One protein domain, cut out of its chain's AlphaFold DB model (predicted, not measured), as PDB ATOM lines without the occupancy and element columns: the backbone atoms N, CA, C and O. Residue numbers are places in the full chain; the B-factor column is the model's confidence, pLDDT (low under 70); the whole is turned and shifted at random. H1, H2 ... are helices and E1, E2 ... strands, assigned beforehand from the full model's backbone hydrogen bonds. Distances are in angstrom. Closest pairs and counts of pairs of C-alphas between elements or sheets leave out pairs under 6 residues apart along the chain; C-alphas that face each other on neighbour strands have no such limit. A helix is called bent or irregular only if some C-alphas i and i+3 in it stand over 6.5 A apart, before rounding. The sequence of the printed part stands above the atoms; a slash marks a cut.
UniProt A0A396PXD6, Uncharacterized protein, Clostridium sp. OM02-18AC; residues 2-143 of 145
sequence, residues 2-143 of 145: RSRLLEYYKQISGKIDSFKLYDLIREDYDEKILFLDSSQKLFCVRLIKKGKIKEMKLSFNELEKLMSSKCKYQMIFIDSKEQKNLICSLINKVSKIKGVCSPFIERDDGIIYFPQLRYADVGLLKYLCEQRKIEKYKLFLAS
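This is residues 2 to 143 of the 145 residues of an uncharacterized protein of Clostridium sp. OM02-18AC (UniProt A0A396PXD6). A long, strongly twisted sheet of eight strands curls round helix H3, while H4 covers the other face of the sheet over E6, and H2 packs on H3 on the inner face near E3 and E4. Helix H1 leads into E1, and its residues 2 to 11 stick out from this body as a free arm that adds to the length. The printed part has 142 residues, with four named helices and eight named strands in the order H1, E1, E2, E3, E4, H2, E5, H3, E6, E7, H4, E8. The sheet's order is E2, E1, E8, E6, E7, E5, E3, E4, with neighbours antiparallel throughout, and the class is mixed, helices and strands. The whole is compact by its radius of gyration of the C-alphas, 16.2 A, yet elongated in outline, spanning 58 by 34 by 28 A.

H1, residues 2 to 13, is not on the sheet and touches no helix. E1, residues 16 to 23, and E2, residues 28 to 35, form a hairpin, with N 19 and O 32 at 2.9 A and N 30 and O 21 at 2.8 A, within hydrogen-bond range. E3, residues 42 to 49, is apart from E2; with E4, residues 52 to 59, it forms a second hairpin, where N 45 and O 56 are 2.8 A apart. H2, residues 60 to 68, is on the sheet at a height over the sheet of 4.0 A, only just above the sheet's level. It is over none of the strands, but only just, with 2 of its C-alphas falling on E4. E5, residues 75 to 79, is the antiparallel neighbour of E3, with N 77 and O 46 at 2.9 A. H3, residues 84 to 98, lies on the same face of the sheet as H2, and the sheet curls round it. H2 and H3 touch, closest at the C-alphas of Ser 68 and Val 94, 5.3 A, and run the same way at a steep tilt of 39 degrees. E6, residues 103 to 107, and E7, residues 110 to 113, form the third hairpin, with N 105 and O 112 at 2.8 A; E7 is also a neighbour of E5, with N 78 and O 111 at 2.8 A. H4, residues 119 to 131, is over E6 at a height over the sheet of 9.4 A and runs along the strands, at 15 degrees to E6 on the local plane. E8, residues 138 to 142, is a neighbour of E6, with N 106 and O 138 at 2.8 A, and of E1, with N 22 and O 141 at 3.1 A. The closest C-alphas of H3 and E8 are those of Asn 92 and Ala 142, 5.0 A. There are three layers, helices on both faces of one sheet: H2 and H3 on one face, H4 on the other. Three split strand-helix-strand units, two strands running the same way with another strand between them in the sheet, are E4, H2, E5, then E5, H3, E6, then E7, H4, E8, each with a right-handed crossover. Every O i to N i+4 pair is within hydrogen-bond range in H1, H2 and H3, and 7 of 9 are in H4.

H1 begins at C-alpha 2 at (24.697, 7.616, -46.832) and measures 16.4 A. E1 is 21.6 A long, E2 22.8 A, E3 21.9 A and E4 22.2 A. H3 runs 20.8 A from C-alpha 84 at (20.516, 43.460, -49.627). H4, 19.7 A, is only just irregular: C-alphas 120 and 123 are 6.9 A apart. E8 ends at C-alpha 142 at (32.197, 44.496, -43.162). The shorter H2, E5, E6 and E7 are passed over here.

The C-alphas of Arg 2 and Gly 51, the two farthest apart, are 59.3 A from each other. The body without residues 2 to 11 spans 44 by 34 by 28 A. The printed part has no cut, and no link is long. The mean pLDDT of the printed part is 80.6; it is under 70 at residues 2 to 17, 34 to 40, 136 and 143.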
ATOM      1  N   ARG A   2      23.905   6.530 -47.463       53.47
ATOM      2  CA  ARG A   2      24.697   7.616 -46.832       53.47
ATOM      3  C   ARG A   2      25.437   8.558 -47.806       53.47
ATOM      4  O   ARG A   2      25.618   9.721 -47.472       53.47
ATOM      5  N   SER A   3      25.818   8.100 -49.001       62.62
ATOM      6  CA  SER A   3      26.581   8.896 -49.982       62.62
ATOM      7  C   SER A   3      25.778  10.038 -50.617       62.62
ATOM      8  O   SER A   3      26.262  11.164 -50.654       62.62
ATOM      9  N   ARG A   4      24.528   9.785 -51.028       61.00
ATOM     10  CA  ARG A   4      23.655  10.803 -51.651       61.00
ATOM     11  C   ARG A   4      23.248  11.922 -50.694       61.00
ATOM     12  O   ARG A   4      23.185  13.072 -51.100       61.00
ATOM     13  N   LEU A   5      22.993  11.596 -49.425       60.44
ATOM     14  CA  LEU A   5      22.718  12.596 -48.388       60.44
ATOM     15  C   LEU A   5      23.943  13.481 -48.142       60.44
ATOM     16  O   LEU A   5      23.805  14.694 -48.044       60.44
ATOM     17  N   LEU A   6      25.143  12.898 -48.105       60.00
ATOM     18  CA  LEU A   6      26.379  13.659 -47.926       60.00
ATOM     19  C   LEU A   6      26.677  14.574 -49.127       60.00
ATOM     20  O   LEU A   6      27.097  15.710 -48.933       60.00
ATOM     21  N   GLU A   7      26.439  14.109 -50.358       61.56
ATOM     22  CA  GLU A   7      26.526  14.941 -51.569       61.56
ATOM     23  C   GLU A   7      25.481  16.058 -51.578       61.56
ATOM     24  O   GLU A   7      25.816  17.193 -51.902       61.56
ATOM     25  N   TYR A   8      24.247  15.768 -51.161       64.69
ATOM     26  CA  TYR A   8      23.184  16.763 -51.018       64.69
ATOM     27  C   TYR A   8      23.557  17.847 -49.997       64.69
ATOM     28  O   TYR A   8      23.476  19.035 -50.301       64.69
ATOM     29  N   TYR A   9      24.067  17.462 -48.822       61.72
ATOM     30  CA  TYR A   9      24.548  18.418 -47.823       61.72
ATOM     31  C   TYR A   9      25.787  19.189 -48.287       61.72
ATOM     32  O   TYR A   9      25.868  20.379 -48.009       61.72
ATOM     33  N   LYS A  10      26.711  18.575 -49.042       60.69
ATOM     34  CA  LYS A  10      27.853  19.279 -49.659       60.69
ATOM     35  C   LYS A  10      27.416  20.281 -50.735       60.69
ATOM     36  O   LYS A  10      27.989  21.361 -50.841       60.69
ATOM     37  N   GLN A  11      26.394  19.945 -51.522       59.56
ATOM     38  CA  GLN A  11      25.806  20.857 -52.507       59.56
ATOM     39  C   GLN A  11      25.074  22.026 -51.843       59.56
ATOM     40  O   GLN A  11      25.106  23.136 -52.368       59.56
ATOM     41  N   ILE A  12      24.428  21.793 -50.698       59.78
ATOM     42  CA  ILE A  12      23.779  22.844 -49.910       59.78
ATOM     43  C   ILE A  12      24.817  23.702 -49.187       59.78
ATOM     44  O   ILE A  12      24.723  24.923 -49.247       59.78
ATOM     45  N   SER A  13      25.841  23.104 -48.573       56.78
ATOM     46  CA  SER A  13      26.897  23.853 -47.886       56.78
ATOM     47  C   SER A  13      27.680  24.744 -48.848       56.78
ATOM     48  O   SER A  13      28.048  25.846 -48.479       56.78
ATOM     49  N   GLY A  14      27.882  24.316 -50.100       57.03
ATOM     50  CA  GLY A  14      28.502  25.148 -51.139       57.03
ATOM     51  C   GLY A  14      27.636  26.313 -51.639       57.03
ATOM     52  O   GLY A  14      28.119  27.135 -52.412       57.03
ATOM     53  N   LYS A  15      26.362  26.384 -51.235       60.31
ATOM     54  CA  LYS A  15      25.428  27.476 -51.560       60.31
ATOM     55  C   LYS A  15      25.127  28.377 -50.364       60.31
ATOM     56  O   LYS A  15      24.384  29.346 -50.531       60.31
ATOM     57  N   ILE A  16      25.653  28.033 -49.188       63.91
ATOM     58  CA  ILE A  16      25.430  28.744 -47.936       63.91
ATOM     59  C   ILE A  16      26.732  29.420 -47.523       63.91
ATOM     60  O   ILE A  16      27.656  28.759 -47.062       63.91
ATOM     61  N   ASP A  17      26.762  30.744 -47.633       69.31
ATOM     62  CA  ASP A  17      27.832  31.561 -47.064       69.31
ATOM     63  C   ASP A  17      27.312  32.251 -45.804       69.31
ATOM     64  O   ASP A  17      26.270  32.911 -45.844       69.31
ATOM     65  N   SER A  18      28.033  32.134 -44.685       71.38
ATOM     66  CA  SER A  18      27.794  32.973 -43.509       71.38
ATOM     67  C   SER A  18      28.807  34.109 -43.439       71.38
ATOM     68  O   SER A  18      29.980  33.971 -43.793       71.38
ATOM     69  N   PHE A  19      28.350  35.277 -43.000       74.25
ATOM     70  CA  PHE A  19      29.213  36.427 -42.783       74.25
ATOM     71  C   PHE A  19      28.764  37.241 -41.577       74.25
ATOM     72  O   PHE A  19      27.580  37.304 -41.256       74.25
ATOM     73  N   LYS A  20      29.733  37.895 -40.933       78.62
ATOM     74  CA  LYS A  20      29.510  38.759 -39.775       78.62
ATOM     75  C   LYS A  20      29.641  40.219 -40.185       78.62
ATOM     76  O   LYS A  20      30.645  40.613 -40.784       78.62
ATOM     77  N   LEU A  21      28.626  41.006 -39.865       82.19
ATOM     78  CA  LEU A  21      28.640  42.458 -39.994       82.19
ATOM     79  C   LEU A  21      28.611  43.065 -38.605       82.19
ATOM     80  O   LEU A  21      27.832  42.629 -37.770       82.19
ATOM     81  N   TYR A  22      29.434  44.078 -38.371       82.00
ATOM     82  CA  TYR A  22      29.354  44.833 -37.130       82.00
ATOM     83  C   TYR A  22      28.311  45.945 -37.284       82.00
ATOM     84  O   TYR A  22      28.459  46.797 -38.168       82.00
ATOM     85  N   ASP A  23      27.255  45.908 -36.468       83.75
ATOM     86  CA  ASP A  23      26.227  46.947 -36.372       83.75
ATOM     87  C   ASP A  23      26.701  48.027 -35.392       83.75
ATOM     88  O   ASP A  23      26.834  47.806 -34.190       83.75
ATOM     89  N   LEU A  24      26.942  49.227 -35.917       81.81
ATOM     90  CA  LEU A  24      27.466  50.357 -35.143       81.81
ATOM     91  C   LEU A  24      26.437  51.021 -34.222       81.81
ATOM     92  O   LEU A  24      26.805  51.871 -33.412       81.81
ATOM     93  N   ILE A  25      25.151  50.714 -34.385       80.00
ATOM     94  CA  ILE A  25      24.079  51.233 -33.530       80.00
ATOM     95  C   ILE A  25      23.911  50.321 -32.318       80.00
ATOM     96  O   ILE A  25      23.716  50.809 -31.210       80.00
ATOM     97  N   ARG A  26      23.969  49.006 -32.543       81.44
ATOM     98  CA  ARG A  26      23.812  47.992 -31.490       81.44
ATOM     99  C   ARG A  26      25.115  47.643 -30.778       81.44
ATOM    100  O   ARG A  26      25.058  47.017 -29.730       81.44
ATOM    101  N   GLU A  27      26.245  48.042 -31.358       83.94
ATOM    102  CA  GLU A  27      27.592  47.686 -30.906       83.94
ATOM    103  C   GLU A  27      27.820  46.162 -30.844       83.94
ATOM    104  O   GLU A  27      28.561  45.667 -29.998       83.94
ATOM    105  N   ASP A  28      27.213  45.415 -31.774       84.00
ATOM    106  CA  ASP A  28      27.232  43.944 -31.816       84.00
ATOM    107  C   ASP A  28      27.435  43.409 -33.248       84.00
ATOM    108  O   ASP A  28      27.337  44.144 -34.236       84.00
ATOM    109  N   TYR A  29      27.738  42.116 -33.370       81.56
ATOM    110  CA  TYR A  29      27.870  41.422 -34.644       81.56
ATOM    111  C   TYR A  29      26.570  40.724 -35.051       81.56
ATOM    112  O   TYR A  29      26.121  39.782 -34.404       81.56
ATOM    113  N   ASP A  30      26.048  41.091 -36.219       79.75
ATOM    114  CA  ASP A  30      24.986  40.354 -36.896       79.75
ATOM    115  C   ASP A  30      25.608  39.276 -37.804       79.75
ATOM    116  O   ASP A  30      26.260  39.582 -38.812       79.75
ATOM    117  N   GLU A  31      25.387  38.001 -37.475       78.38
ATOM    118  CA  GLU A  31      25.693  36.882 -38.369       78.38
ATOM    119  C   GLU A  31      24.547  36.683 -39.369       78.38
ATOM    120  O   GLU A  31      23.398  36.437 -38.998       78.38
ATOM    121  N   LYS A  32      24.853  36.809 -40.662       77.06
ATOM    122  CA  LYS A  32      23.892  36.627 -41.751       77.06
ATOM    123  C   LYS A  32      24.261  35.406 -42.580       77.06
ATOM    124  O   LYS A  32      25.418  35.223 -42.952       77.06
ATOM    125  N   ILE A  33      23.247  34.604 -42.895       71.81
ATOM    126  CA  ILE A  33      23.345  33.426 -43.757       71.81
ATOM    127  C   ILE A  33      22.789  33.796 -45.136       71.81
ATOM    128  O   ILE A  33      21.679  34.320 -45.247       71.81
ATOM    129  N   LEU A  34      23.564  33.541 -46.187       67.94
ATOM    130  CA  LEU A  34      23.202  33.807 -47.575       67.94
ATOM    131  C   LEU A  34      23.002  32.509 -48.340       67.94
ATOM    132  O   LEU A  34      23.878  31.653 -48.349       67.94
ATOM    133  N   PHE A  35      21.893  32.440 -49.072       64.50
ATOM    134  CA  PHE A  35      21.669  31.435 -50.101       64.50
ATOM    135  C   PHE A  35      22.016  32.039 -51.463       64.50
ATOM    136  O   PHE A  35      21.376  32.995 -51.908       64.50
ATOM    137  N   LEU A  36      23.057  31.512 -52.105       59.78
ATOM    138  CA  LEU A  36      23.496  31.966 -53.423       59.78
ATOM    139  C   LEU A  36      22.577  31.401 -54.513       59.78
ATOM    140  O   LEU A  36      22.691  30.237 -54.896       59.78
ATOM    141  N   ASP A  37      21.688  32.247 -55.034       57.56
ATOM    142  CA  ASP A  37      20.940  31.980 -56.262       57.56
ATOM    143  C   ASP A  37      21.528  32.828 -57.400       57.56
ATOM    144  O   ASP A  37      21.353  34.047 -57.459       57.56
ATOM    145  N   SER A  38      22.308  32.187 -58.271       51.22
ATOM    146  CA  SER A  38      23.197  32.801 -59.268       51.22
ATOM    147  C   SER A  38      22.493  33.252 -60.554       51.22
ATOM    148  O   SER A  38      23.105  33.328 -61.623       51.22
ATOM    149  N   SER A  39      21.207  33.591 -60.472       58.06
ATOM    150  CA  SER A  39      20.495  34.200 -61.597       58.06
ATOM    151  C   SER A  39      21.152  35.533 -61.988       58.06
ATOM    152  O   SER A  39      21.527  36.340 -61.134       58.06
ATOM    153  N   GLN A  40      21.320  35.765 -63.297       59.00
ATOM    154  CA  GLN A  40      21.875  37.001 -63.863       59.00
ATOM    155  C   GLN A  40      20.920  38.175 -63.613       59.00
ATOM    156  O   GLN A  40      20.148  38.583 -64.477       59.00
ATOM    157  N   LYS A  41      20.946  38.708 -62.396       71.25
ATOM    158  CA  LYS A  41      20.165  39.874 -62.000       71.25
ATOM    159  C   LYS A  41      20.967  41.141 -62.254       71.25
ATOM    160  O   LYS A  41      22.172  41.195 -61.995       71.25
ATOM    161  N   LEU A  42      20.279  42.148 -62.781       83.94
ATOM    162  CA  LEU A  42      20.827  43.478 -63.008       83.94
ATOM    163  C   LEU A  42      20.450  44.381 -61.832       83.94
ATOM    164  O   LEU A  42      19.271  44.539 -61.524       83.94
ATOM    165  N   PHE A  43      21.446  45.000 -61.214       88.19
ATOM    166  CA  PHE A  43      21.290  46.006 -60.170       88.19
ATOM    167  C   PHE A  43      21.303  47.394 -60.793       88.19
ATOM    168  O   PHE A  43      22.153  47.676 -61.640       88.19
ATOM    169  N   CYS A  44      20.404  48.276 -60.353       91.12
ATOM    170  CA  CYS A  44      20.540  49.695 -60.656       91.12
ATOM    171  C   CYS A  44      21.566  50.309 -59.700       91.12
ATOM    172  O   CYS A  44      21.440  50.209 -58.479       91.12
ATOM    173  N   VAL A  45      22.608  50.919 -60.258       93.00
ATOM    174  CA  VAL A  45      23.741  51.436 -59.498       93.00
ATOM    175  C   VAL A  45      23.952  52.903 -59.831       93.00
ATOM    176  O   VAL A  45      24.170  53.273 -60.985       93.00
ATOM    177  N   ARG A  46      23.937  53.746 -58.797       93.75
ATOM    178  CA  ARG A  46      24.234  55.178 -58.882       93.75
ATOM    179  C   ARG A  46      25.618  55.441 -58.299       93.75
ATOM    180  O   ARG A  46      25.860  55.263 -57.106       93.75
ATOM    181  N   LEU A  47      26.539  55.863 -59.155       93.19
ATOM    182  CA  LEU A  47      27.931  56.153 -58.829       93.19
ATOM    183  C   LEU A  47      28.124  57.649 -58.645       93.19
ATOM    184  O   LEU A  47      27.788  58.435 -59.532       93.19
ATOM    185  N   ILE A  48      28.703  58.040 -57.513       91.31
ATOM    186  CA  ILE A  48      28.806  59.446 -57.127       91.31
ATOM    187  C   ILE A  48      30.266  59.834 -56.933       91.31
ATOM    188  O   ILE A  48      31.031  59.192 -56.207       91.31
ATOM    189  N   LYS A  49      30.668  60.902 -57.627       92.12
ATOM    190  CA  LYS A  49      32.018  61.465 -57.560       92.12
ATOM    191  C   LYS A  49      31.971  62.975 -57.752       92.12
ATOM    192  O   LYS A  49      31.565  63.438 -58.815       92.12
ATOM    193  N   LYS A  50      32.460  63.738 -56.769       88.12
ATOM    194  CA  LYS A  50      32.553  65.211 -56.821       88.12
ATOM    195  C   LYS A  50      31.226  65.867 -57.243       88.12
ATOM    196  O   LYS A  50      31.202  66.691 -58.151       88.12
ATOM    197  N   GLY A  51      30.116  65.416 -56.658       83.12
ATOM    198  CA  GLY A  51      28.768  65.910 -56.968       83.12
ATOM    199  C   GLY A  51      28.170  65.431 -58.299       83.12
ATOM    200  O   GLY A  51      26.994  65.665 -58.544       83.12
ATOM    201  N   LYS A  52      28.928  64.726 -59.149       89.81
ATOM    202  CA  LYS A  52      28.398  64.121 -60.380       89.81
ATOM    203  C   LYS A  52      27.814  62.743 -60.084       89.81
ATOM    204  O   LYS A  52      28.460  61.940 -59.406       89.81
ATOM    205  N   ILE A  53      26.634  62.479 -60.640       93.31
ATOM    206  CA  ILE A  53      25.919  61.205 -60.536       93.31
ATOM    207  C   ILE A  53      25.991  60.502 -61.893       93.31
ATOM    208  O   ILE A  53      25.709  61.109 -62.924       93.31
ATOM    209  N   LYS A  54      26.378  59.224 -61.897       93.38
ATOM    210  CA  LYS A  54      26.290  58.342 -63.064       93.38
ATOM    211  C   LYS A  54      25.462  57.119 -62.702       93.38
ATOM    212  O   LYS A  54      25.835  56.390 -61.790       93.38
ATOM    213  N   GLU A  55      24.389  56.881 -63.437       94.44
ATOM    214  CA  GLU A  55      23.529  55.711 -63.261       94.44
ATOM    215  C   GLU A  55      23.843  54.643 -64.311       94.44
ATOM    216  O   GLU A  55      24.183  54.960 -65.453       94.44
ATOM    217  N   MET A  56      23.795  53.376 -63.913       93.12
ATOM    218  CA  MET A  56      23.983  52.236 -64.805       93.12
ATOM    219  C   MET A  56      23.329  50.984 -64.234       93.12
ATOM    220  O   MET A  56      23.177  50.851 -63.020       93.12
ATOM    221  N   LYS A  57      22.992  50.043 -65.115       92.44
ATOM    222  CA  LYS A  57      22.587  48.694 -64.724       92.44
ATOM    223  C   LYS A  57      23.789  47.768 -64.830       92.44
ATOM    224  O   LYS A  57      24.448  47.766 -65.865       92.44
ATOM    225  N   LEU A  58      24.074  47.023 -63.769       90.25
ATOM    226  CA  LEU A  58      25.204  46.098 -63.708       90.25
ATOM    227  C   LEU A  58      24.727  44.722 -63.277       90.25
ATOM    228  O   LEU A  58      23.968  44.600 -62.319       90.25
ATOM    229  N   SER A  59      25.215  43.683 -63.942       89.00
ATOM    230  CA  SER A  59      25.141  42.329 -63.402       89.00
ATOM    231  C   SER A  59      25.947  42.224 -62.107       89.00
ATOM    232  O   SER A  59      26.852  43.025 -61.849       89.00
ATOM    233  N   PHE A  60      25.667  41.199 -61.301       87.00
ATOM    234  CA  PHE A  60      26.436  40.937 -60.081       87.00
ATOM    235  C   PHE A  60      27.954  40.877 -60.337       87.00
ATOM    236  O   PHE A  60      28.731  41.504 -59.622       87.00
ATOM    237  N   ASN A  61      28.372  40.202 -61.412       86.38
ATOM    238  CA  ASN A  61      29.784  40.065 -61.774       86.38
ATOM    239  C   ASN A  61      30.431  41.405 -62.158       86.38
ATOM    240  O   ASN A  61      31.599  41.647 -61.854       86.38
ATOM    241  N   GLU A  62      29.701  42.283 -62.846       90.19
ATOM    242  CA  GLU A  62      30.203  43.614 -63.199       90.19
ATOM    243  C   GLU A  62      30.274  44.528 -61.976       90.19
ATOM    244  O   GLU A  62      31.239  45.281 -61.829       90.19
ATOM    245  N   LEU A  63      29.291  44.429 -61.080       90.44
ATOM    246  CA  LEU A  63      29.292  45.135 -59.806       90.44
ATOM    247  C   LEU A  63      30.468  44.688 -58.929       90.44
ATOM    248  O   LEU A  63      31.181  45.534 -58.387       90.44
ATOM    249  N   GLU A  64      30.737  43.384 -58.861       89.56
ATOM    250  CA  GLU A  64      31.903  42.851 -58.163       89.56
ATOM    251  C   GLU A  64      33.207  43.410 -58.734       89.56
ATOM    252  O   GLU A  64      34.032  43.941 -57.989       89.56
ATOM    253  N   LYS A  65      33.386  43.373 -60.059       89.56
ATOM    254  CA  LYS A  65      34.575  43.945 -60.712       89.56
ATOM    255  C   LYS A  65      34.723  45.437 -60.415       89.56
ATOM    256  O   LYS A  65      35.825  45.901 -60.109       89.56
ATOM    257  N   LEU A  66      33.623  46.189 -60.469       90.75
ATOM    258  CA  LEU A  66      33.609  47.615 -60.163       90.75
ATOM    259  C   LEU A  66      34.077  47.877 -58.727       90.75
ATOM    260  O   LEU A  66      34.941  48.732 -58.509       90.75
ATOM    261  N   MET A  67      33.525  47.143 -57.762       88.94
ATOM    262  CA  MET A  67      33.792  47.334 -56.338       88.94
ATOM    263  C   MET A  67      35.171  46.823 -55.922       88.94
ATOM    264  O   MET A  67      35.809  47.477 -55.100       88.94
ATOM    265  N   SER A  68      35.669  45.737 -56.517       86.19
ATOM    266  CA  SER A  68      37.003  45.172 -56.252       86.19
ATOM    267  C   SER A  68      38.140  46.004 -56.852       86.19
ATOM    268  O   SER A  68      39.230  46.057 -56.286       86.19
ATOM    269  N   SER A  69      37.899  46.720 -57.954       82.94
ATOM    270  CA  SER A  69      38.900  47.610 -58.561       82.94
ATOM    271  C   SER A  69      39.251  48.821 -57.672       82.94
ATOM    272  O   SER A  69      38.559  49.125 -56.690       82.94
ATOM    273  N   LYS A  70      40.322  49.561 -58.016       77.06
ATOM    274  CA  LYS A  70      40.668  50.842 -57.369       77.06
ATOM    275  C   LYS A  70      39.534  51.848 -57.599       77.06
ATOM    276  O   LYS A  70      39.469  52.538 -58.617       77.06
ATOM    277  N   CYS A  71      38.602  51.886 -56.651       76.94
ATOM    278  CA  CYS A  71      37.334  52.567 -56.831       76.94
ATOM    279  C   CYS A  71      37.506  54.085 -56.697       76.94
ATOM    280  O   CYS A  71      37.829  54.627 -55.642       76.94
ATOM    281  N   LYS A  72      37.272  54.789 -57.804       85.56
ATOM    282  CA  LYS A  72      37.410  56.250 -57.909       85.56
ATOM    283  C   LYS A  72      36.169  57.033 -57.459       85.56
ATOM    284  O   LYS A  72      36.180  58.262 -57.566       85.56
ATOM    285  N   TYR A  73      35.115  56.339 -57.038       89.44
ATOM    286  CA  TYR A  73      33.849  56.926 -56.602       89.44
ATOM    287  C   TYR A  73      33.859  57.125 -55.090       89.44
ATOM    288  O   TYR A  73      34.447  56.327 -54.374       89.44
ATOM    289  N   GLN A  74      33.232  58.199 -54.619       90.06
ATOM    290  CA  GLN A  74      33.128  58.499 -53.188       90.06
ATOM    291  C   GLN A  74      31.990  57.703 -52.549       90.06
ATOM    292  O   GLN A  74      32.094  57.271 -51.407       90.06
ATOM    293  N   MET A  75      30.919  57.489 -53.314       91.12
ATOM    294  CA  MET A  75      29.722  56.789 -52.875       91.12
ATOM    295  C   MET A  75      29.143  55.973 -54.030       91.12
ATOM    296  O   MET A  75      29.154  56.409 -55.186       91.12
ATOM    297  N   ILE A  76      28.658  54.779 -53.708       92.94
ATOM    298  CA  ILE A  76      27.982  53.862 -54.621       92.94
ATOM    299  C   ILE A  76      26.645  53.513 -53.979       92.94
ATOM    300  O   ILE A  76      26.622  52.889 -52.926       92.94
ATOM    301  N   PHE A  77      25.539  53.910 -54.598       93.62
ATOM    302  CA  PHE A  77      24.217  53.436 -54.201       93.62
ATOM    303  C   PHE A  77      23.806  52.273 -55.095       93.62
ATOM    304  O   PHE A  77      23.869  52.386 -56.318       93.62
ATOM    305  N   ILE A  78      23.383  51.178 -54.478       93.25
ATOM    306  CA  ILE A  78      22.950  49.951 -55.138       93.25
ATOM    307  C   ILE A  78      21.487  49.748 -54.758       93.25
ATOM    308  O   ILE A  78      21.186  49.460 -53.598       93.25
ATOM    309  N   ASP A  79      20.596  49.922 -55.731       89.50
ATOM    310  CA  ASP A  79      19.169  49.661 -55.563       89.50
ATOM    311  C   ASP A  79      18.950  48.151 -55.474       89.50
ATOM    312  O   ASP A  79      19.302  47.401 -56.392       89.50
ATOM    313  N   SER A  80      18.462  47.696 -54.323       84.12
ATOM    314  CA  SER A  80      18.318  46.271 -54.041       84.12
ATOM    315  C   SER A  80      17.424  46.050 -52.827       84.12
ATOM    316  O   SER A  80      17.883  45.634 -51.765       84.12
ATOM    317  N   LYS A  81      16.124  46.328 -52.960       81.25
ATOM    318  CA  LYS A  81      15.159  46.151 -51.861       81.25
ATOM    319  C   LYS A  81      15.123  44.715 -51.319       81.25
ATOM    320  O   LYS A  81      15.130  44.516 -50.108       81.25
ATOM    321  N   GLU A  82      15.124  43.722 -52.205       79.81
ATOM    322  CA  GLU A  82      14.949  42.306 -51.840       79.81
ATOM    323  C   GLU A  82      16.268  41.534 -51.685       79.81
ATOM    324  O   GLU A  82      16.280  40.428 -51.154       79.81
ATOM    325  N   GLN A  83      17.393  42.085 -52.151       81.19
ATOM    326  CA  GLN A  83      18.664  41.352 -52.270       81.19
ATOM    327  C   GLN A  83      19.819  42.052 -51.546       81.19
ATOM    328  O   GLN A  83      20.984  41.916 -51.923       81.19
ATOM    329  N   LYS A  84      19.515  42.777 -50.464       85.44
ATOM    330  CA  LYS A  84      20.516  43.460 -49.627       85.44
ATOM    331  C   LYS A  84      21.583  42.498 -49.115       85.44
ATOM    332  O   LYS A  84      22.763  42.813 -49.188       85.44
ATOM    333  N   ASN A  85      21.196  41.291 -48.697       82.62
ATOM    334  CA  ASN A  85      22.130  40.280 -48.185       82.62
ATOM    335  C   ASN A  85      23.211  39.895 -49.209       82.62
ATOM    336  O   ASN A  85      24.372  39.720 -48.842       82.62
ATOM    337  N   LEU A  86      22.848  39.813 -50.490       84.25
ATOM    338  CA  LEU A  86      23.774  39.486 -51.574       84.25
ATOM    339  C   LEU A  86      24.773  40.631 -51.819       84.25
ATOM    340  O   LEU A  86      25.962  40.387 -52.014       84.25
ATOM    341  N   ILE A  87      24.320  41.881 -51.710       88.62
ATOM    342  CA  ILE A  87      25.192  43.060 -51.787       88.62
ATOM    343  C   ILE A  87      26.087  43.188 -50.543       88.62
ATOM    344  O   ILE A  87      27.271  43.485 -50.677       88.62
ATOM    345  N   CYS A  88      25.574  42.913 -49.341       87.00
ATOM    346  CA  CYS A  88      26.375  42.878 -48.114       87.00
ATOM    347  C   CYS A  88      27.501  41.840 -48.196       87.00
ATOM    348  O   CYS A  88      28.643  42.143 -47.851       87.00
ATOM    349  N   SER A  89      27.197  40.637 -48.696       84.50
ATOM    350  CA  SER A  89      28.205  39.599 -48.935       84.50
ATOM    351  C   SER A  89      29.260  40.067 -49.933       84.50
ATOM    352  O   SER A  89      30.459  39.933 -49.681       84.50
ATOM    353  N   LEU A  90      28.837  40.720 -51.021       87.69
ATOM    354  CA  LEU A  90      29.767  41.303 -51.980       87.69
ATOM    355  C   LEU A  90      30.685  42.347 -51.328       87.69
ATOM    356  O   LEU A  90      31.895  42.315 -51.545       87.69
ATOM    357  N   ILE A  91      30.143  43.246 -50.506       89.50
ATOM    358  CA  ILE A  91      30.943  44.232 -49.768       89.50
ATOM    359  C   ILE A  91      31.947  43.531 -48.847       89.50
ATOM    360  O   ILE A  91      33.105  43.950 -48.780       89.50
ATOM    361  N   ASN A  92      31.549  42.443 -48.185       85.50
ATOM    362  CA  ASN A  92      32.449  41.669 -47.338       85.50
ATOM    363  C   ASN A  92      33.581  41.013 -48.141       85.50
ATOM    364  O   ASN A  92      34.756  41.173 -47.815       85.50
ATOM    365  N   LYS A  93      33.242  40.365 -49.258       85.81
ATOM    366  CA  LYS A  93      34.211  39.790 -50.199       85.81
ATOM    367  C   LYS A  93      35.201  40.845 -50.703       85.81
ATOM    368  O   LYS A  93      36.409  40.628 -50.656       85.81
ATOM    369  N   VAL A  94      34.707  42.009 -51.125       87.44
ATOM    370  CA  VAL A  94      35.531  43.142 -51.582       87.44
ATOM    371  C   VAL A  94      36.442  43.651 -50.464       87.44
ATOM    372  O   VAL A  94      37.607  43.956 -50.719       87.44
ATOM    373  N   SER A  95      35.939  43.720 -49.229       84.75
ATOM    374  CA  SER A  95      36.713  44.170 -48.065       84.75
ATOM    375  C   SER A  95      37.871  43.218 -47.762       84.75
ATOM    376  O   SER A  95      38.993  43.682 -47.560       84.75
ATOM    377  N   LYS A  96      37.637  41.897 -47.844       83.38
ATOM    378  CA  LYS A  96      38.691  40.873 -47.731       83.38
ATOM    379  C   LYS A  96      39.743  41.010 -48.830       83.38
ATOM    380  O   LYS A  96      40.930  41.039 -48.532       83.38
ATOM    381  N   ILE A  97      39.317  41.164 -50.088       84.88
ATOM    382  CA  ILE A  97      40.232  41.316 -51.236       84.88
ATOM    383  C   ILE A  97      41.115  42.562 -51.085       84.88
ATOM    384  O   ILE A  97      42.292  42.535 -51.433       84.88
ATOM    385  N   LYS A  98      40.555  43.668 -50.583       81.88
ATOM    386  CA  LYS A  98      41.275  44.941 -50.448       81.88
ATOM    387  C   LYS A  98      42.062  45.086 -49.147       81.88
ATOM    388  O   LYS A  98      42.872  46.005 -49.062       81.88
ATOM    389  N   GLY A  99      41.789  44.257 -48.140       80.25
ATOM    390  CA  GLY A  99      42.301  44.446 -46.780       80.25
ATOM    391  C   GLY A  99      41.802  45.738 -46.120       80.25
ATOM    392  O   GLY A  99      42.468  46.284 -45.246       80.25
ATOM    393  N   VAL A 100      40.658  46.273 -46.562       80.75
ATOM    394  CA  VAL A 100      40.082  47.525 -46.048       80.75
ATOM    395  C   VAL A 100      38.609  47.309 -45.740       80.75
ATOM    396  O   VAL A 100      37.833  46.949 -46.620       80.75
ATOM    397  N   CYS A 101      38.222  47.594 -44.497       82.50
ATOM    398  CA  CYS A 101      36.830  47.581 -44.061       82.50
ATOM    399  C   CYS A 101      36.202  48.948 -44.362       82.50
ATOM    400  O   CYS A 101      36.382  49.908 -43.607       82.50
ATOM    401  N   SER A 102      35.517  49.053 -45.501       85.81
ATOM    402  CA  SER A 102      34.802  50.273 -45.883       85.81
ATOM    403  C   SER A 102      33.372  50.258 -45.338       85.81
ATOM    404  O   SER A 102      32.693  49.232 -45.454       85.81
ATOM    405  N   PRO A 103      32.885  51.378 -44.779       89.25
ATOM    406  CA  PRO A 103      31.547  51.440 -44.216       89.25
ATOM    407  C   PRO A 103      30.465  51.442 -45.297       89.25
ATOM    408  O   PRO A 103      30.673  51.878 -46.437       89.25
ATOM    409  N   PHE A 104      29.277  50.985 -44.911       90.81
ATOM    410  CA  PHE A 104      28.079  51.079 -45.733       90.81
ATOM    411  C   PHE A 104      26.826  51.271 -44.891       90.81
ATOM    412  O   PHE A 104      26.770  50.895 -43.722       90.81
ATOM    413  N   ILE A 105      25.815  51.864 -45.513       89.25
ATOM    414  CA  ILE A 105      24.503  52.085 -44.927       89.25
ATOM    415  C   ILE A 105      23.495  51.197 -45.649       89.25
ATOM    416  O   ILE A 105      23.332  51.297 -46.866       89.25
ATOM    417  N   GLU A 106      22.791  50.365 -44.895       88.75
ATOM    418  CA  GLU A 106      21.596  49.665 -45.354       88.75
ATOM    419  C   GLU A 106      20.379  50.587 -45.164       88.75
ATOM    420  O   GLU A 106      20.156  51.121 -44.075       88.75
ATOM    421  N   ARG A 107      19.603  50.790 -46.232       87.00
ATOM    422  CA  ARG A 107      18.339  51.546 -46.249       87.00
ATOM    423  C   ARG A 107      17.214  50.663 -46.762       87.00
ATOM    424  O   ARG A 107      17.470  49.588 -47.298       87.00
ATOM    425  N   ASP A 108      15.967  51.109 -46.648       85.25
ATOM    426  CA  ASP A 108      14.797  50.368 -47.139       85.25
ATOM    427  C   ASP A 108      14.881  50.032 -48.638       85.25
ATOM    428  O   ASP A 108      14.536  48.916 -49.029       85.25
ATOM    429  N   ASP A 109      15.410  50.948 -49.447       86.38
ATOM    430  CA  ASP A 109      15.516  50.868 -50.908       86.38
ATOM    431  C   ASP A 109      16.810  50.206 -51.415       86.38
ATOM    432  O   ASP A 109      16.897  49.817 -52.576       86.38
ATOM    433  N   GLY A 110      17.820  50.012 -50.567       89.44
ATOM    434  CA  GLY A 110      19.069  49.401 -51.011       89.44
ATOM    435  C   GLY A 110      20.244  49.663 -50.086       89.44
ATOM    436  O   GLY A 110      20.089  49.769 -48.870       89.44
ATOM    437  N   ILE A 111      21.437  49.742 -50.673       92.38
ATOM    438  CA  ILE A 111      22.692  49.898 -49.931       92.38
ATOM    439  C   ILE A 111      23.493  51.080 -50.466       92.38
ATOM    440  O   ILE A 111      23.709  51.206 -51.670       92.38
ATOM    441  N   ILE A 112      23.979  51.922 -49.557       92.19
ATOM    442  CA  ILE A 112      24.953  52.974 -49.843       92.19
ATOM    443  C   ILE A 112      26.325  52.509 -49.358       92.19
ATOM    444  O   ILE A 112      26.558  52.401 -48.161       92.19
ATOM    445  N   TYR A 113      27.245  52.271 -50.282       92.25
ATOM    446  CA  TYR A 113      28.614  51.851 -50.004       92.25
ATOM    447  C   TYR A 113      29.609  53.004 -50.191       92.25
ATOM    448  O   TYR A 113      29.537  53.745 -51.178       92.25
ATOM    449  N   PHE A 114      30.571  53.127 -49.270       91.00
ATOM    450  CA  PHE A 114      31.574  54.198 -49.253       91.00
ATOM    451  C   PHE A 114      32.998  53.644 -49.443       91.00
ATOM    452  O   PHE A 114      33.764  53.548 -48.486       91.00
ATOM    453  N   PRO A 115      33.400  53.303 -50.680       88.19
ATOM    454  CA  PRO A 115      34.649  52.579 -50.960       88.19
ATOM    455  C   PRO A 115      35.939  53.331 -50.608       88.19
ATOM    456  O   PRO A 115      37.011  52.731 -50.608       88.19
ATOM    457  N   GLN A 116      35.870  54.650 -50.420       87.25
ATOM    458  CA  GLN A 116      37.028  55.486 -50.084       87.25
ATOM    459  C   GLN A 116      37.147  55.764 -48.588       87.25
ATOM    460  O   GLN A 116      38.201  56.220 -48.151       87.25
ATOM    461  N   LEU A 117      36.089  55.488 -47.825       88.12
ATOM    462  CA  LEU A 117      36.084  55.655 -46.383       88.12
ATOM    463  C   LEU A 117      36.605  54.387 -45.712       88.12
ATOM    464  O   LEU A 117      36.488  53.273 -46.238       88.12
ATOM    465  N   ARG A 118      37.210  54.582 -44.546       83.69
ATOM    466  CA  ARG A 118      37.767  53.537 -43.690       83.69
ATOM    467  C   ARG A 118      37.051  53.543 -42.346       83.69
ATOM    468  O   ARG A 118      36.239  54.420 -42.062       83.69
ATOM    469  N   TYR A 119      37.420  52.595 -41.492       77.12
ATOM    470  CA  TYR A 119      36.949  52.515 -40.110       77.12
ATOM    471  C   TYR A 119      37.017  53.858 -39.357       77.12
ATOM    472  O   TYR A 119      36.053  54.252 -38.711       77.12
ATOM    473  N   ALA A 120      38.118  54.604 -39.493       80.94
ATOM    474  CA  ALA A 120      38.291  55.892 -38.817       80.94
ATOM    475  C   ALA A 120      37.251  56.956 -39.234       80.94
ATOM    476  O   ALA A 120      36.941  57.854 -38.457       80.94
ATOM    477  N   ASP A 121      36.673  56.835 -40.432       83.75
ATOM    478  CA  ASP A 121      35.718  57.801 -40.986       83.75
ATOM    479  C   ASP A 121      34.262  57.495 -40.588       83.75
ATOM    480  O   ASP A 121      33.338  58.242 -40.917       83.75
ATOM    481  N   VAL A 122      34.026  56.391 -39.875       82.25
ATOM    482  CA  VAL A 122      32.690  55.942 -39.465       82.25
ATOM    483  C   VAL A 122      32.010  56.944 -38.540       82.25
ATOM    484  O   VAL A 122      30.819  57.209 -38.698       82.25
ATOM    485  N   GLY A 123      32.762  57.533 -37.603       80.56
ATOM    486  CA  GLY A 123      32.232  58.543 -36.682       80.56
ATOM    487  C   GLY A 123      31.683  59.764 -37.423       80.56
ATOM    488  O   GLY A 123      30.590  60.240 -37.115       80.56
ATOM    489  N   LEU A 124      32.382  60.204 -38.476       82.19
ATOM    490  CA  LEU A 124      31.923  61.277 -39.359       82.19
ATOM    491  C   LEU A 124      30.634  60.882 -40.092       82.19
ATOM    492  O   LEU A 124      29.700  61.674 -40.182       82.19
ATOM    493  N   LEU A 125      30.566  59.651 -40.597       83.06
ATOM    494  CA  LEU A 125      29.389  59.118 -41.284       83.06
ATOM    495  C   LEU A 125      28.153  59.074 -40.377       83.06
ATOM    496  O   LEU A 125      27.076  59.502 -40.795       83.06
ATOM    497  N   LYS A 126      28.318  58.603 -39.136       81.12
ATOM    498  CA  LYS A 126      27.259  58.571 -38.119       81.12
ATOM    499  C   LYS A 126      26.741  59.981 -37.834       81.12
ATOM    500  O   LYS A 126      25.547  60.230 -37.994       81.12
ATOM    501  N   TYR A 127      27.650  60.914 -37.559       82.56
ATOM    502  CA  TYR A 127      27.318  62.318 -37.316       82.56
ATOM    503  C   TYR A 127      26.556  62.960 -38.489       82.56
ATOM    504  O   TYR A 127      25.562  63.656 -38.292       82.56
ATOM    505  N   LEU A 128      26.972  62.696 -39.734       81.88
ATOM    506  CA  LEU A 128      26.292  63.224 -40.922       81.88
ATOM    507  C   LEU A 128      24.867  62.678 -41.087       81.88
ATOM    508  O   LEU A 128      23.985  63.418 -41.526       81.88
ATOM    509  N   CYS A 129      24.631  61.409 -40.747       81.12
ATOM    510  CA  CYS A 129      23.296  60.815 -40.813       81.12
ATOM    511  C   CYS A 129      22.355  61.425 -39.766       81.12
ATOM    512  O   CYS A 129      21.217  61.764 -40.096       81.12
ATOM    513  N   GLU A 130      22.856  61.633 -38.544       81.12
ATOM    514  CA  GLU A 130      22.128  62.281 -37.446       81.12
ATOM    515  C   GLU A 130      21.766  63.732 -37.798       81.12
ATOM    516  O   GLU A 130      20.602  64.124 -37.719       81.12
ATOM    517  N   GLN A 131      22.734  64.513 -38.295       82.69
ATOM    518  CA  GLN A 131      22.522  65.900 -38.735       82.69
ATOM    519  C   GLN A 131      21.472  66.018 -39.846       82.69
ATOM    520  O   GLN A 131      20.677  66.958 -39.878       82.69
ATOM    521  N   ARG A 132      21.454  65.061 -40.780       79.38
ATOM    522  CA  ARG A 132      20.517  65.044 -41.911       79.38
ATOM    523  C   ARG A 132      19.162  64.425 -41.573       79.38
ATOM    524  O   ARG A 132      18.326  64.362 -42.472       79.38
ATOM    525  N   LYS A 133      18.941  63.994 -40.324       76.62
ATOM    526  CA  LYS A 133      17.726  63.290 -39.881       76.62
ATOM    527  C   LYS A 133      17.363  62.139 -40.822       76.62
ATOM    528  O   LYS A 133      16.208  61.978 -41.207       76.62
ATOM    529  N   ILE A 134      18.364  61.371 -41.261       75.12
ATOM    530  CA  ILE A 134      18.097  60.186 -42.077       75.12
ATOM    531  C   ILE A 134      17.378  59.186 -41.176       75.12
ATOM    532  O   ILE A 134      17.936  58.720 -40.188       75.12
ATOM    533  N   GLU A 135      16.132  58.866 -41.500       70.00
ATOM    534  CA  GLU A 135      15.360  57.864 -40.768       70.00
ATOM    535  C   GLU A 135      15.587  56.465 -41.359       70.00
ATOM    536  O   GLU A 135      15.866  56.317 -42.553       70.00
ATOM    537  N   LYS A 136      15.436  55.431 -40.518       69.44
ATOM    538  CA  LYS A 136      15.424  54.008 -40.916       69.44
ATOM    539  C   LYS A 136      16.669  53.565 -41.694       69.44
ATOM    540  O   LYS A 136      16.579  52.980 -42.774       69.44
ATOM    541  N   TYR A 137      17.845  53.835 -41.138       73.06
ATOM    542  CA  TYR A 137      19.104  53.336 -41.678       73.06
ATOM    543  C   TYR A 137      19.828  52.455 -40.664       73.06
ATOM    544  O   TYR A 137      19.711  52.657 -39.456       73.06
ATOM    545  N   LYS A 138      20.597  51.489 -41.167       80.38
ATOM    546  CA  LYS A 138      21.566  50.733 -40.368       80.38
ATOM    547  C   LYS A 138      22.959  50.968 -40.923       80.38
ATOM    548  O   LYS A 138      23.163  50.865 -42.133       80.38
ATOM    549  N   LEU A 139      23.899  51.319 -40.054       82.69
ATOM    550  CA  LEU A 139      25.288  51.570 -40.424       82.69
ATOM    551  C   LEU A 139      26.125  50.349 -40.048       82.69
ATOM    552  O   LEU A 139      26.156  49.951 -38.884       82.69
ATOM    553  N   PHE A 140      26.809  49.782 -41.036       82.44
ATOM    554  CA  PHE A 140      27.567  48.550 -40.880       82.44
ATOM    555  C   PHE A 140      29.026  48.710 -41.288       82.44
ATOM    556  O   PHE A 140      29.388  49.513 -42.158       82.44
ATOM    557  N   LEU A 141      29.847  47.846 -40.701       77.94
ATOM    558  CA  LEU A 141      31.199  47.548 -41.150       77.94
ATOM    559  C   LEU A 141      31.284  46.084 -41.566       77.94
ATOM    560  O   LEU A 141      30.870  45.184 -40.832       77.94
ATOM    561  N   ALA A 142      31.844  45.843 -42.748       71.62
ATOM    562  CA  ALA A 142      32.197  44.496 -43.162       71.62
ATOM    563  C   ALA A 142      33.495  44.070 -42.471       71.62
ATOM    564  O   ALA A 142      34.490  44.787 -42.549       71.62
ATOM    565  N   SER A 143      33.479  42.914 -41.802       57.19
ATOM    566  CA  SER A 143      34.649  42.361 -41.117       57.19
ATOM    567  C   SER A 143      35.431  41.437 -42.048       57.19
ATOM    568  O   SER A 143      34.978  40.339 -42.374       57.19
TER     569      SER A 143